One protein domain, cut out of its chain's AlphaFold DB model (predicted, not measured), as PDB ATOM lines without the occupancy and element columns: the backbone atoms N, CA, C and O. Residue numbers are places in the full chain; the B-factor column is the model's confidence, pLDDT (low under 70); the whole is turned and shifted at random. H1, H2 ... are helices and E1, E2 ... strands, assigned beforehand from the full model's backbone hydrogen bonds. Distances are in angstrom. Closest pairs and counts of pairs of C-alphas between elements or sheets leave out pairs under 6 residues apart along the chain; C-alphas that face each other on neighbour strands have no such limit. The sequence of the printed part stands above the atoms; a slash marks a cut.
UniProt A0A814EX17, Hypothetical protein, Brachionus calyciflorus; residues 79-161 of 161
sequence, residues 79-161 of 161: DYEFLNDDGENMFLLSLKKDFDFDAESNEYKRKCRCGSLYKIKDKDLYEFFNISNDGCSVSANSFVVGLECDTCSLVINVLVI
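What this domain is: This is residues 79 to 161 of the 161 residues of the protein "Hypothetical protein" of Brachionus calyciflorus (UniProt A0A814EX17). Two small three-stranded sheets stand loosely and only partly face to face, and come near each other where E4 passes E5; helix H2 spans one end from E4 toward E5, and the short H1 joins the two sheets between E1 and E2. Ahead of E1, residues 79 to 91 form an arm that folds back on itself, and residues 133 to 139, of which 133 belongs to H2, stick out. The printed part has 83 residues, with two named helices and six named strands in the order E1 H1 E2 E3 E4 H2 E5 E6, class mixed. One sheet runs E1 E6 E5 and is mixed; the other runs E2 E3 E4, antiparallel throughout. The whole is only just compact, close to loose, with a radius of gyration of the C-alphas of 13.8 A and spans of 40 by 39 by 24 A.

Where its parts are: After residues 79 to 91, E1 covers residues 92 to 94, its first C-alpha at (-22.573, 41.319, -2.453). H1 is residues 95 to 98 and E2 is residues 100 to 102. E3, residues 107 to 111, is 13.3 A long, and E4, residues 117 to 121, 12.7 A. H2, residues 122 to 133, measures 17.5 A and begins at C-alpha 122, (-20.157, 59.815, -1.565). E5, residues 143 to 148, is 16.6 A long. E6, residues 155 to 160, is 15.8 A long and ends at C-alpha 160, (-21.481, 50.306, -6.742).

How they stand to each other: Inner strand E6 is parallel to E1, with N 93 and O 157 at 2.9 A, within hydrogen-bond range. E5 and E6 form an antiparallel hairpin, with N 145 and O 158 at 2.8 A. E2, E3 and E4 form a meander, each strand the antiparallel neighbour of the one before, in two hairpins: N 100 and O 109 are 2.8 A apart, N 108 and O 120 2.8 A. The closest C-alphas of E4 and E5, Tyr 118 and Leu 147, are 7.1 A apart; E3 and E6 are apart. H1 only grazes both sheets; its Leu 95 and Val 160 of E6 have the closest C-alphas of that pair, 5.6 A apart. H2 only grazes the sheet E1 E6 E5 with residues 125 to 132; the closest C-alphas of H2 and E5, Phe 129 and Phe 143, are 7.1 A apart. Every O i to N i+4 pair in H2 is within hydrogen-bond range; H1 is too short for such a pair, and its one O i to N i+3 pair is not within range.

The domain as a whole: The C-alphas farthest apart, those of Asp 85 and Glu 104, are 40.4 A apart. The printed part has no cut and ends at Ile 161, the chain's last residue. No link between named elements is long; H2 to E5, with 9 residues, and E5 to E6, with 6, are short but not tight. Mean pLDDT of the printed part is 72.5; residues 79 to 93 and 129 to 142 are under 70.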
ATOM      1  N   ASP A  79     -32.723  38.089  -4.504       42.16
ATOM      2  CA  ASP A  79     -32.096  36.957  -3.804       42.16
ATOM      3  C   ASP A  79     -31.144  36.029  -4.586       42.16
ATOM      4  O   ASP A  79     -31.596  35.064  -5.183       42.16
ATOM      5  N   TYR A  80     -29.812  36.197  -4.473       48.19
ATOM      6  CA  TYR A  80     -28.908  35.026  -4.512       48.19
ATOM      7  C   TYR A  80     -27.543  35.243  -3.829       48.19
ATOM      8  O   TYR A  80     -26.918  36.297  -3.948       48.19
ATOM      9  N   GLU A  81     -27.092  34.195  -3.131       43.28
ATOM     10  CA  GLU A  81     -25.788  34.040  -2.474       43.28
ATOM     11  C   GLU A  81     -24.720  33.608  -3.498       43.28
ATOM     12  O   GLU A  81     -24.912  32.642  -4.237       43.28
ATOM     13  N   PHE A  82     -23.585  34.305  -3.561       48.00
ATOM     14  CA  PHE A  82     -22.453  33.916  -4.407       48.00
ATOM     15  C   PHE A  82     -21.489  33.009  -3.646       48.00
ATOM     16  O   PHE A  82     -20.943  33.450  -2.644       48.00
ATOM     17  N   LEU A  83     -21.192  31.814  -4.160       41.00
ATOM     18  CA  LEU A  83     -20.079  30.979  -3.690       41.00
ATOM     19  C   LEU A  83     -18.772  31.451  -4.353       41.00
ATOM     20  O   LEU A  83     -18.688  31.496  -5.581       41.00
ATOM     21  N   ASN A  84     -17.753  31.806  -3.570       43.03
ATOM     22  CA  ASN A  84     -16.376  31.908  -4.065       43.03
ATOM     23  C   ASN A  84     -15.778  30.492  -4.295       43.03
ATOM     24  O   ASN A  84     -16.347  29.496  -3.851       43.03
ATOM     25  N   ASP A  85     -14.622  30.392  -4.973       46.59
ATOM     26  CA  ASP A  85     -13.898  29.121  -5.241       46.59
ATOM     27  C   ASP A  85     -13.452  28.372  -3.962       46.59
ATOM     28  O   ASP A  85     -13.118  27.189  -4.006       46.59
ATOM     29  N   ASP A  86     -13.459  29.048  -2.813       47.03
ATOM     30  CA  ASP A  86     -13.223  28.498  -1.472       47.03
ATOM     31  C   ASP A  86     -14.519  28.055  -0.760       47.03
ATOM     32  O   ASP A  86     -14.476  27.565   0.368       47.03
ATOM     33  N   GLY A  87     -15.675  28.183  -1.417       45.31
ATOM     34  CA  GLY A  87     -16.983  27.887  -0.841       45.31
ATOM     35  C   GLY A  87     -17.473  28.935   0.158       45.31
ATOM     36  O   GLY A  87     -18.492  28.699   0.812       45.31
ATOM     37  N   GLU A  88     -16.799  30.083   0.294       46.34
ATOM     38  CA  GLU A  88     -17.285  31.158   1.153       46.34
ATOM     39  C   GLU A  88     -18.271  32.058   0.404       46.34
ATOM     40  O   GLU A  88     -18.027  32.513  -0.719       46.34
ATOM     41  N   ASN A  89     -19.414  32.318   1.042       47.72
ATOM     42  CA  ASN A  89     -20.455  33.173   0.493       47.72
ATOM     43  C   ASN A  89     -19.948  34.624   0.390       47.72
ATOM     44  O   ASN A  89     -19.862  35.338   1.392       47.72
ATOM     45  N   MET A  90     -19.656  35.101  -0.822       55.88
ATOM     46  CA  MET A  90     -19.397  36.514  -1.081       55.88
ATOM     47  C   MET A  90     -20.722  37.272  -1.044       55.88
ATOM     48  O   MET A  90     -21.438  37.368  -2.039       55.88
ATOM     49  N   PHE A  91     -21.065  37.816   0.120       57.97
ATOM     50  CA  PHE A  91     -22.258  38.640   0.261       57.97
ATOM     51  C   PHE A  91     -22.039  39.987  -0.439       57.97
ATOM     52  O   PHE A  91     -21.304  40.850   0.048       57.97
ATOM     53  N   LEU A  92     -22.637  40.125  -1.622       60.81
ATOM     54  CA  LEU A  92     -22.573  41.319  -2.453       60.81
ATOM     55  C   LEU A  92     -23.765  42.220  -2.171       60.81
ATOM     56  O   LEU A  92     -24.902  41.898  -2.507       60.81
ATOM     57  N   LEU A  93     -23.478  43.368  -1.575       67.69
ATOM     58  CA  LEU A  93     -24.470  44.370  -1.221       67.69
ATOM     59  C   LEU A  93     -24.538  45.443  -2.299       67.69
ATOM     60  O   LEU A  93     -23.519  46.023  -2.654       67.69
ATOM     61  N   SER A  94     -25.722  45.747  -2.812       70.75
ATOM     62  CA  SER A  94     -25.900  46.855  -3.751       70.75
ATOM     63  C   SER A  94     -26.001  48.166  -2.981       70.75
ATOM     64  O   SER A  94     -26.998  48.378  -2.302       70.75
ATOM     65  N   LEU A  95     -25.043  49.087  -3.129       77.00
ATOM     66  CA  LEU A  95     -24.998  50.335  -2.343       77.00
ATOM     67  C   LEU A  95     -26.353  51.071  -2.298       77.00
ATOM     68  O   LEU A  95     -26.809  51.471  -1.237       77.00
ATOM     69  N   LYS A  96     -27.036  51.192  -3.441       78.00
ATOM     70  CA  LYS A  96     -28.331  51.888  -3.553       78.00
ATOM     71  C   LYS A  96     -29.522  51.144  -2.930       78.00
ATOM     72  O   LYS A  96     -30.553  51.769  -2.711       78.00
ATOM     73  N   LYS A  97     -29.423  49.830  -2.716       75.88
ATOM     74  CA  LYS A  97     -30.506  48.996  -2.160       75.88
ATOM     75  C   LYS A  97     -30.279  48.649  -0.691       75.88
ATOM     76  O   LYS A  97     -31.228  48.529   0.069       75.88
ATOM     77  N   ASP A  98     -29.018  48.464  -0.323       81.31
ATOM     78  CA  ASP A  98     -28.591  47.823   0.915       81.31
ATOM     79  C   ASP A  98     -28.042  48.786   1.967       81.31
ATOM     80  O   ASP A  98     -27.758  48.357   3.092       81.31
ATOM     81  N   PHE A  99     -27.848  50.053   1.593       87.81
ATOM     82  CA  PHE A  99     -27.402  51.123   2.473       87.81
ATOM     83  C   PHE A  99     -28.421  52.259   2.473       87.81
ATOM     84  O   PHE A  99     -28.933  52.662   1.429       87.81
ATOM     85  N   ASP A 100     -28.646  52.818   3.656       88.56
ATOM     86  CA  ASP A 100     -29.440  54.021   3.841       88.56
ATOM     87  C   ASP A 100     -28.567  55.243   3.538       88.56
ATOM     88  O   ASP A 100     -27.493  55.409   4.125       88.56
ATOM     89  N   PHE A 101     -29.009  56.103   2.621       89.06
ATOM     90  CA  PHE A 101     -28.315  57.353   2.324       89.06
ATOM     91  C   PHE A 101     -28.758  58.458   3.285       89.06
ATOM     92  O   PHE A 101     -29.934  58.820   3.346       89.06
ATOM     93  N   ASP A 102     -27.797  59.017   4.011       88.81
ATOM     94  CA  ASP A 102     -27.983  60.168   4.881       88.81
ATOM     95  C   ASP A 102     -27.597  61.452   4.136       88.81
ATOM     96  O   ASP A 102     -26.412  61.742   3.934       88.81
ATOM     97  N   ALA A 103     -28.613  62.221   3.741       87.06
ATOM     98  CA  ALA A 103     -28.462  63.450   2.971       87.06
ATOM     99  C   ALA A 103     -27.801  64.599   3.754       87.06
ATOM    100  O   ALA A 103     -27.235  65.495   3.130       87.06
ATOM    101  N   GLU A 104     -27.841  64.589   5.091       87.38
ATOM    102  CA  GLU A 104     -27.216  65.644   5.901       87.38
ATOM    103  C   GLU A 104     -25.695  65.484   5.937       87.38
ATOM    104  O   GLU A 104     -24.952  66.459   5.821       87.38
ATOM    105  N   SER A 105     -25.225  64.239   6.060       84.62
ATOM    106  CA  SER A 105     -23.793  63.922   6.075       84.62
ATOM    107  C   SER A 105     -23.214  63.553   4.699       84.62
ATOM    108  O   SER A 105     -21.994  63.505   4.556       84.62
ATOM    109  N   ASN A 106     -24.065  63.335   3.689       86.88
ATOM    110  CA  ASN A 106     -23.711  62.802   2.366       86.88
ATOM    111  C   ASN A 106     -22.980  61.442   2.454       86.88
ATOM    112  O   ASN A 106     -21.908  61.240   1.871       86.88
ATOM    113  N   GLU A 107     -23.542  60.522   3.247       91.12
ATOM    114  CA  GLU A 107     -22.949  59.210   3.549       91.12
ATOM    115  C   GLU A 107     -23.970  58.079   3.409       91.12
ATOM    116  O   GLU A 107     -25.112  58.199   3.845       91.12
ATOM    117  N   TYR A 108     -23.526  56.939   2.891       89.56
ATOM    118  CA  TYR A 108     -24.252  55.674   2.902       89.56
ATOM    119  C   TYR A 108     -23.952  54.912   4.193       89.56
ATOM    120  O   TYR A 108     -22.784  54.741   4.550       89.56
ATOM    121  N   LYS A 109     -24.987  54.432   4.890       91.50
ATOM    122  CA  LYS A 109     -24.875  53.759   6.193       91.50
ATOM    123  C   LYS A 109     -25.607  52.416   6.195       91.50
ATOM    124  O   LYS A 109     -26.710  52.300   5.674       91.50
ATOM    125  N   ARG A 110     -25.019  51.398   6.829       88.81
ATOM    126  CA  ARG A 110     -25.661  50.089   7.062       88.81
ATOM    127  C   ARG A 110     -25.252  49.520   8.416       88.81
ATOM    128  O   ARG A 110     -24.093  49.623   8.808       88.81
ATOM    129  N   LYS A 111     -26.177  48.867   9.124       88.12
ATOM    130  CA  LYS A 111     -25.870  48.148  10.372       88.12
ATOM    131  C   LYS A 111     -25.130  46.838  10.099       88.12
ATOM    132  O   LYS A 111     -25.567  46.014   9.298       88.12
ATOM    133  N   CYS A 112     -24.028  46.633  10.806       86.88
ATOM    134  CA  CYS A 112     -23.325  45.365  10.910       86.88
ATOM    135  C   CYS A 112     -24.033  44.435  11.911       86.88
ATOM    136  O   CYS A 112     -24.759  44.890  12.798       86.88
ATOM    137  N   ARG A 113     -23.767  43.126  11.824       82.00
ATOM    138  CA  ARG A 113     -24.294  42.110  12.751       82.00
ATOM    139  C   ARG A 113     -23.922  42.379  14.215       82.00
ATOM    140  O   ARG A 113     -24.681  42.013  15.105       82.00
ATOM    141  N   CYS A 114     -22.781  43.019  14.470       87.19
ATOM    142  CA  CYS A 114     -22.347  43.391  15.818       87.19
ATOM    143  C   CYS A 114     -23.024  44.663  16.367       87.19
ATOM    144  O   CYS A 114     -22.831  44.993  17.532       87.19
ATOM    145  N   GLY A 115     -23.803  45.381  15.548       84.75
ATOM    146  CA  GLY A 115     -24.463  46.637  15.915       84.75
ATOM    147  C   GLY A 115     -23.718  47.908  15.489       84.75
ATOM    148  O   GLY A 115     -24.329  48.976  15.480       84.75
ATOM    149  N   SER A 116     -22.449  47.811  15.079       87.50
ATOM    150  CA  SER A 116     -21.693  48.936  14.504       87.50
ATOM    151  C   SER A 116     -22.193  49.304  13.105       87.50
ATOM    152  O   SER A 116     -22.900  48.528  12.464       87.50
ATOM    153  N   LEU A 117     -21.847  50.496  12.616       88.69
ATOM    154  CA  LEU A 117     -22.287  50.987  11.309       88.69
ATOM    155  C   LEU A 117     -21.145  50.935  10.299       88.69
ATOM    156  O   LEU A 117     -20.107  51.550  10.525       88.69
ATOM    157  N   TYR A 118     -21.380  50.281   9.166       89.19
ATOM    158  CA  TYR A 118     -20.613  50.526   7.951       89.19
ATOM    159  C   TYR A 118     -20.990  51.900   7.403       89.19
ATOM    160  O   TYR A 118     -22.180  52.234   7.366       89.19
ATOM    161  N   LYS A 119     -19.993  52.687   6.994       90.50
ATOM    162  CA  LYS A 119     -20.181  54.034   6.447       90.50
ATOM    163  C   LYS A 119     -19.309  54.218   5.213       90.50
ATOM    164  O   LYS A 119     -18.130  53.887   5.260       90.50
ATOM    165  N   ILE A 120     -19.879  54.768   4.148       89.38
ATOM    166  CA  ILE A 120     -19.139  55.203   2.960       89.38
ATOM    167  C   ILE A 120     -19.574  56.621   2.613       89.38
ATOM    168  O   ILE A 120     -20.773  56.874   2.484       89.38
ATOM    169  N   LYS A 121     -18.628  57.544   2.425       86.81
ATOM    170  CA  LYS A 121     -18.951  58.882   1.923       86.81
ATOM    171  C   LYS A 121     -19.078  58.854   0.411       86.81
ATOM    172  O   LYS A 121     -18.309  58.182  -0.271       86.81
ATOM    173  N   ASP A 122     -19.982  59.668  -0.116       82.44
ATOM    174  CA  ASP A 122     -20.157  59.815  -1.565       82.44
ATOM    175  C   ASP A 122     -18.857  60.258  -2.277       82.44
ATOM    176  O   ASP A 122     -18.533  59.804  -3.369       82.44
ATOM    177  N   LYS A 123     -18.033  61.072  -1.602       80.44
ATOM    178  CA  LYS A 123     -16.712  61.488  -2.105       80.44
ATOM    179  C   LYS A 123     -15.724  60.330  -2.249       80.44
ATOM    180  O   LYS A 123     -15.005  60.280  -3.242       80.44
ATOM    181  N   ASP A 124     -15.715  59.400  -1.296       82.94
ATOM    182  CA  ASP A 124     -14.782  58.269  -1.299       82.94
ATOM    183  C   ASP A 124     -15.096  57.341  -2.483       82.94
ATOM    184  O   ASP A 124     -14.193  56.847  -3.153       82.94
ATOM    185  N   LEU A 125     -16.383  57.179  -2.824       79.38
ATOM    186  CA  LEU A 125     -16.821  56.433  -4.011       79.38
ATOM    187  C   LEU A 125     -16.259  57.022  -5.308       79.38
ATOM    188  O   LEU A 125     -15.858  56.273  -6.197       79.38
ATOM    189  N   TYR A 126     -16.206  58.351  -5.411       70.25
ATOM    190  CA  TYR A 126     -15.625  59.028  -6.567       70.25
ATOM    191  C   TYR A 126     -14.107  58.806  -6.656       70.25
ATOM    192  O   TYR A 126     -13.573  58.602  -7.746       70.25
ATOM    193  N   GLU A 127     -13.403  58.792  -5.522       73.38
ATOM    194  CA  GLU A 127     -11.972  58.470  -5.482       73.38
ATOM    195  C   GLU A 127     -11.704  57.015  -5.889       73.38
ATOM    196  O   GLU A 127     -10.865  56.774  -6.758       73.38
ATOM    197  N   PHE A 128     -12.468  56.052  -5.358       71.62
ATOM    198  CA  PHE A 128     -12.362  54.642  -5.749       71.62
ATOM    199  C   PHE A 128     -12.625  54.429  -7.244       71.62
ATOM    200  O   PHE A 128     -11.903  53.674  -7.902       71.62
ATOM    201  N   PHE A 129     -13.615  55.132  -7.800       67.00
ATOM    202  CA  PHE A 129     -13.918  55.095  -9.227       67.00
ATOM    203  C   PHE A 129     -12.736  55.579 -10.079       67.00
ATOM    204  O   PHE A 129     -12.383  54.934 -11.067       67.00
ATOM    205  N   ASN A 130     -12.081  56.676  -9.689       64.50
ATOM    206  CA  ASN A 130     -10.940  57.213 -10.435       64.50
ATOM    207  C   ASN A 130      -9.706  56.307 -10.340       64.50
ATOM    208  O   ASN A 130      -9.078  56.047 -11.361       64.50
ATOM    209  N   ILE A 131      -9.411  55.757  -9.156       63.72
ATOM    210  CA  ILE A 131      -8.286  54.825  -8.961       63.72
ATOM    211  C   ILE A 131      -8.471  53.560  -9.807       63.72
ATOM    212  O   ILE A 131      -7.516  53.062 -10.398       63.72
ATOM    213  N   SER A 132      -9.702  53.047  -9.920       57.62
ATOM    214  CA  SER A 132      -9.980  51.860 -10.741       57.62
ATOM    215  C   SER A 132      -9.753  52.075 -12.247       57.62
ATOM    216  O   SER A 132      -9.557  51.105 -12.980       57.62
ATOM    217  N   ASN A 133      -9.745  53.331 -12.706       56.62
ATOM    218  CA  ASN A 133      -9.616  53.698 -14.116       56.62
ATOM    219  C   ASN A 133      -8.195  54.137 -14.521       56.62
ATOM    220  O   ASN A 133      -7.962  54.356 -15.714       56.62
ATOM    221  N   ASP A 134      -7.234  54.208 -13.593       49.25
ATOM    222  CA  ASP A 134      -5.826  54.501 -13.898       49.25
ATOM    223  C   ASP A 134      -5.165  53.308 -14.620       49.25
ATOM    224  O   ASP A 134      -4.466  52.477 -14.041       49.25
ATOM    225  N   GLY A 135      -5.424  53.207 -15.927       52.53
ATOM    226  CA  GLY A 135      -4.795  52.246 -16.838       52.53
ATOM    227  C   GLY A 135      -5.755  51.382 -17.659       52.53
ATOM    228  O   GLY A 135      -5.289  50.608 -18.494       52.53
ATOM    229  N   CYS A 136      -7.075  51.511 -17.481       40.75
ATOM    230  CA  CYS A 136      -8.058  50.721 -18.226       40.75
ATOM    231  C   CYS A 136      -8.971  51.620 -19.069       40.75
ATOM    232  O   CYS A 136      -9.720  52.441 -18.553       40.75
ATOM    233  N   SER A 137      -8.948  51.444 -20.393       42.72
ATOM    234  CA  SER A 137      -9.819  52.131 -21.357       42.72
ATOM    235  C   SER A 137     -11.251  51.575 -21.361       42.72
ATOM    236  O   SER A 137     -11.843  51.382 -22.427       42.72
ATOM    237  N   VAL A 138     -11.789  51.230 -20.193       44.62
ATOM    238  CA  VAL A 138     -13.107  50.614 -20.050       44.62
ATOM    239  C   VAL A 138     -13.957  51.535 -19.198       44.62
ATOM    240  O   VAL A 138     -13.616  51.833 -18.062       44.62
ATOM    241  N   SER A 139     -15.085  51.971 -19.751       49.56
ATOM    242  CA  SER A 139     -16.158  52.688 -19.061       49.56
ATOM    243  C   SER A 139     -16.824  51.781 -18.018       49.56
ATOM    244  O   SER A 139     -17.952  51.302 -18.175       49.56
ATOM    245  N   ALA A 140     -16.100  51.466 -16.951       53.09
ATOM    246  CA  ALA A 140     -16.611  50.669 -15.858       53.09
ATOM    247  C   ALA A 140     -17.482  51.552 -14.959       53.09
ATOM    248  O   ALA A 140     -17.054  51.962 -13.894       53.09
ATOM    249  N   ASN A 141     -18.742  51.788 -15.345       62.28
ATOM    250  CA  ASN A 141     -19.759  52.428 -14.488       62.28
ATOM    251  C   ASN A 141     -20.092  51.616 -13.216       62.28
ATOM    252  O   ASN A 141     -21.055  51.920 -12.536       62.28
ATOM    253  N   SER A 142     -19.363  50.536 -12.915       67.81
ATOM    254  CA  SER A 142     -19.591  49.728 -11.717       67.81
ATOM    255  C   SER A 142     -18.301  49.119 -11.192       67.81
ATOM    256  O   SER A 142     -17.491  48.595 -11.966       67.81
ATOM    257  N   PHE A 143     -18.138  49.163  -9.874       72.88
ATOM    258  CA  PHE A 143     -16.975  48.669  -9.141       72.88
ATOM    259  C   PHE A 143     -17.406  48.080  -7.792       72.88
ATOM    260  O   PHE A 143     -18.523  48.312  -7.332       72.88
ATOM    261  N   VAL A 144     -16.536  47.280  -7.172       74.69
ATOM    262  CA  VAL A 144     -16.790  46.660  -5.864       74.69
ATOM    263  C   VAL A 144     -15.861  47.286  -4.828       74.69
ATOM    264  O   VAL A 144     -14.659  47.378  -5.061       74.69
ATOM    265  N   VAL A 145     -16.417  47.695  -3.690       81.62
ATOM    266  CA  VAL A 145     -15.683  48.246  -2.544       81.62
ATOM    267  C   VAL A 145     -15.784  47.274  -1.374       81.62
ATOM    268  O   VAL A 145     -16.886  46.900  -0.975       81.62
ATOM    269  N   GLY A 146     -14.645  46.873  -0.814       82.69
ATOM    270  CA  GLY A 146     -14.601  46.113   0.433       82.69
ATOM    271  C   GLY A 146     -14.683  47.051   1.637       82.69
ATOM    272  O   GLY A 146     -13.885  47.981   1.731       82.69
ATOM    273  N   LEU A 147     -15.621  46.815   2.556       85.19
ATOM    274  CA  LEU A 147     -15.700  47.529   3.833       85.19
ATOM    275  C   LEU A 147     -15.450  46.581   4.990       85.19
ATOM    276  O   LEU A 147     -16.154  45.582   5.138       85.19
ATOM    277  N   GLU A 148     -14.510  46.939   5.853       87.88
ATOM    278  CA  GLU A 148     -14.248  46.229   7.096       87.88
ATOM    279  C   GLU A 148     -15.013  46.870   8.259       87.88
ATOM    280  O   GLU A 148     -15.157  48.090   8.345       87.88
ATOM    281  N   CYS A 149     -15.548  46.044   9.160       86.88
ATOM    282  CA  CYS A 149     -16.141  46.530  10.398       86.88
ATOM    283  C   CYS A 149     -15.077  46.670  11.486       86.88
ATOM    284  O   CYS A 149     -14.571  45.658  11.966       86.88
ATOM    285  N   ASP A 150     -14.873  47.885  11.994       85.56
ATOM    286  CA  ASP A 150     -13.909  48.180  13.070       85.56
ATOM    287  C   ASP A 150     -14.110  47.357  14.358       85.56
ATOM    288  O   ASP A 150     -13.215  47.248  15.189       85.56
ATOM    289  N   THR A 151     -15.311  46.815  14.582       89.12
ATOM    290  CA  THR A 151     -15.667  46.133  15.838       89.12
ATOM    291  C   THR A 151     -15.583  44.614  15.756       89.12
ATOM    292  O   THR A 151     -15.295  43.969  16.758       89.12
ATOM    293  N   CYS A 152     -15.887  44.024  14.599       87.06
ATOM    294  CA  CYS A 152     -15.929  42.565  14.452       87.06
ATOM    295  C   CYS A 152     -15.066  42.032  13.306       87.06
ATOM    296  O   CYS A 152     -15.140  40.841  13.019       87.06
ATOM    297  N   SER A 153     -14.294  42.903  12.646       85.44
ATOM    298  CA  SER A 153     -13.439  42.596  11.488       85.44
ATOM    299  C   SER A 153     -14.164  41.901  10.331       85.44
ATOM    300  O   SER A 153     -13.537  41.349   9.434       85.44
ATOM    301  N   LEU A 154     -15.503  41.927  10.323       82.69
ATOM    302  CA  LEU A 154     -16.299  41.382   9.235       82.69
ATOM    303  C   LEU A 154     -16.160  42.289   8.014       82.69
ATOM    304  O   LEU A 154     -16.534  43.467   8.071       82.69
ATOM    305  N   VAL A 155     -15.682  41.710   6.919       84.69
ATOM    306  CA  VAL A 155     -15.564  42.382   5.627       84.69
ATOM    307  C   VAL A 155     -16.802  42.097   4.784       84.69
ATOM    308  O   VAL A 155     -17.217  40.948   4.644       84.69
ATOM    309  N   ILE A 156     -17.396  43.147   4.221       81.12
ATOM    310  CA  ILE A 156     -18.489  43.053   3.247       81.12
ATOM    311  C   ILE A 156     -18.045  43.630   1.908       81.12
ATOM    312  O   ILE A 156     -17.284  44.594   1.865       81.12
ATOM    313  N   ASN A 157     -18.554  43.066   0.816       81.31
ATOM    314  CA  ASN A 157     -18.280  43.557  -0.528       81.31
ATOM    315  C   ASN A 157     -19.503  44.309  -1.048       81.31
ATOM    316  O   ASN A 157     -20.598  43.756  -1.140       81.31
ATOM    317  N   VAL A 158     -19.321  45.582  -1.380       80.62
ATOM    318  CA  VAL A 158     -20.393  46.477  -1.813       80.62
ATOM    319  C   VAL A 158     -20.231  46.771  -3.297       80.62
ATOM    320  O   VAL A 158     -19.241  47.362  -3.715       80.62
ATOM    321  N   LEU A 159     -21.207  46.355  -4.099       79.00
ATOM    322  CA  LEU A 159     -21.305  46.693  -5.510       79.00
ATOM    323  C   LEU A 159     -21.874  48.106  -5.666       79.00
ATOM    324  O   LEU A 159     -22.977  48.419  -5.204       79.00
ATOM    325  N   VAL A 160     -21.121  48.942  -6.365       78.44
ATOM    326  CA  VAL A 160     -21.481  50.306  -6.742       78.44
ATOM    327  C   VAL A 160     -21.728  50.304  -8.249       78.44
ATOM    328  O   VAL A 160     -20.897  49.791  -8.994       78.44
ATOM    329  N   ILE A 161     -22.884  50.816  -8.685       71.38
ATOM    330  CA  ILE A 161     -23.351  50.893 -10.088       71.38
ATOM    331  C   ILE A 161     -23.903  52.295 -10.356       71.38
ATOM    332  O   ILE A 161     -24.606  52.831  -9.458       71.38
TER     333      ILE A 161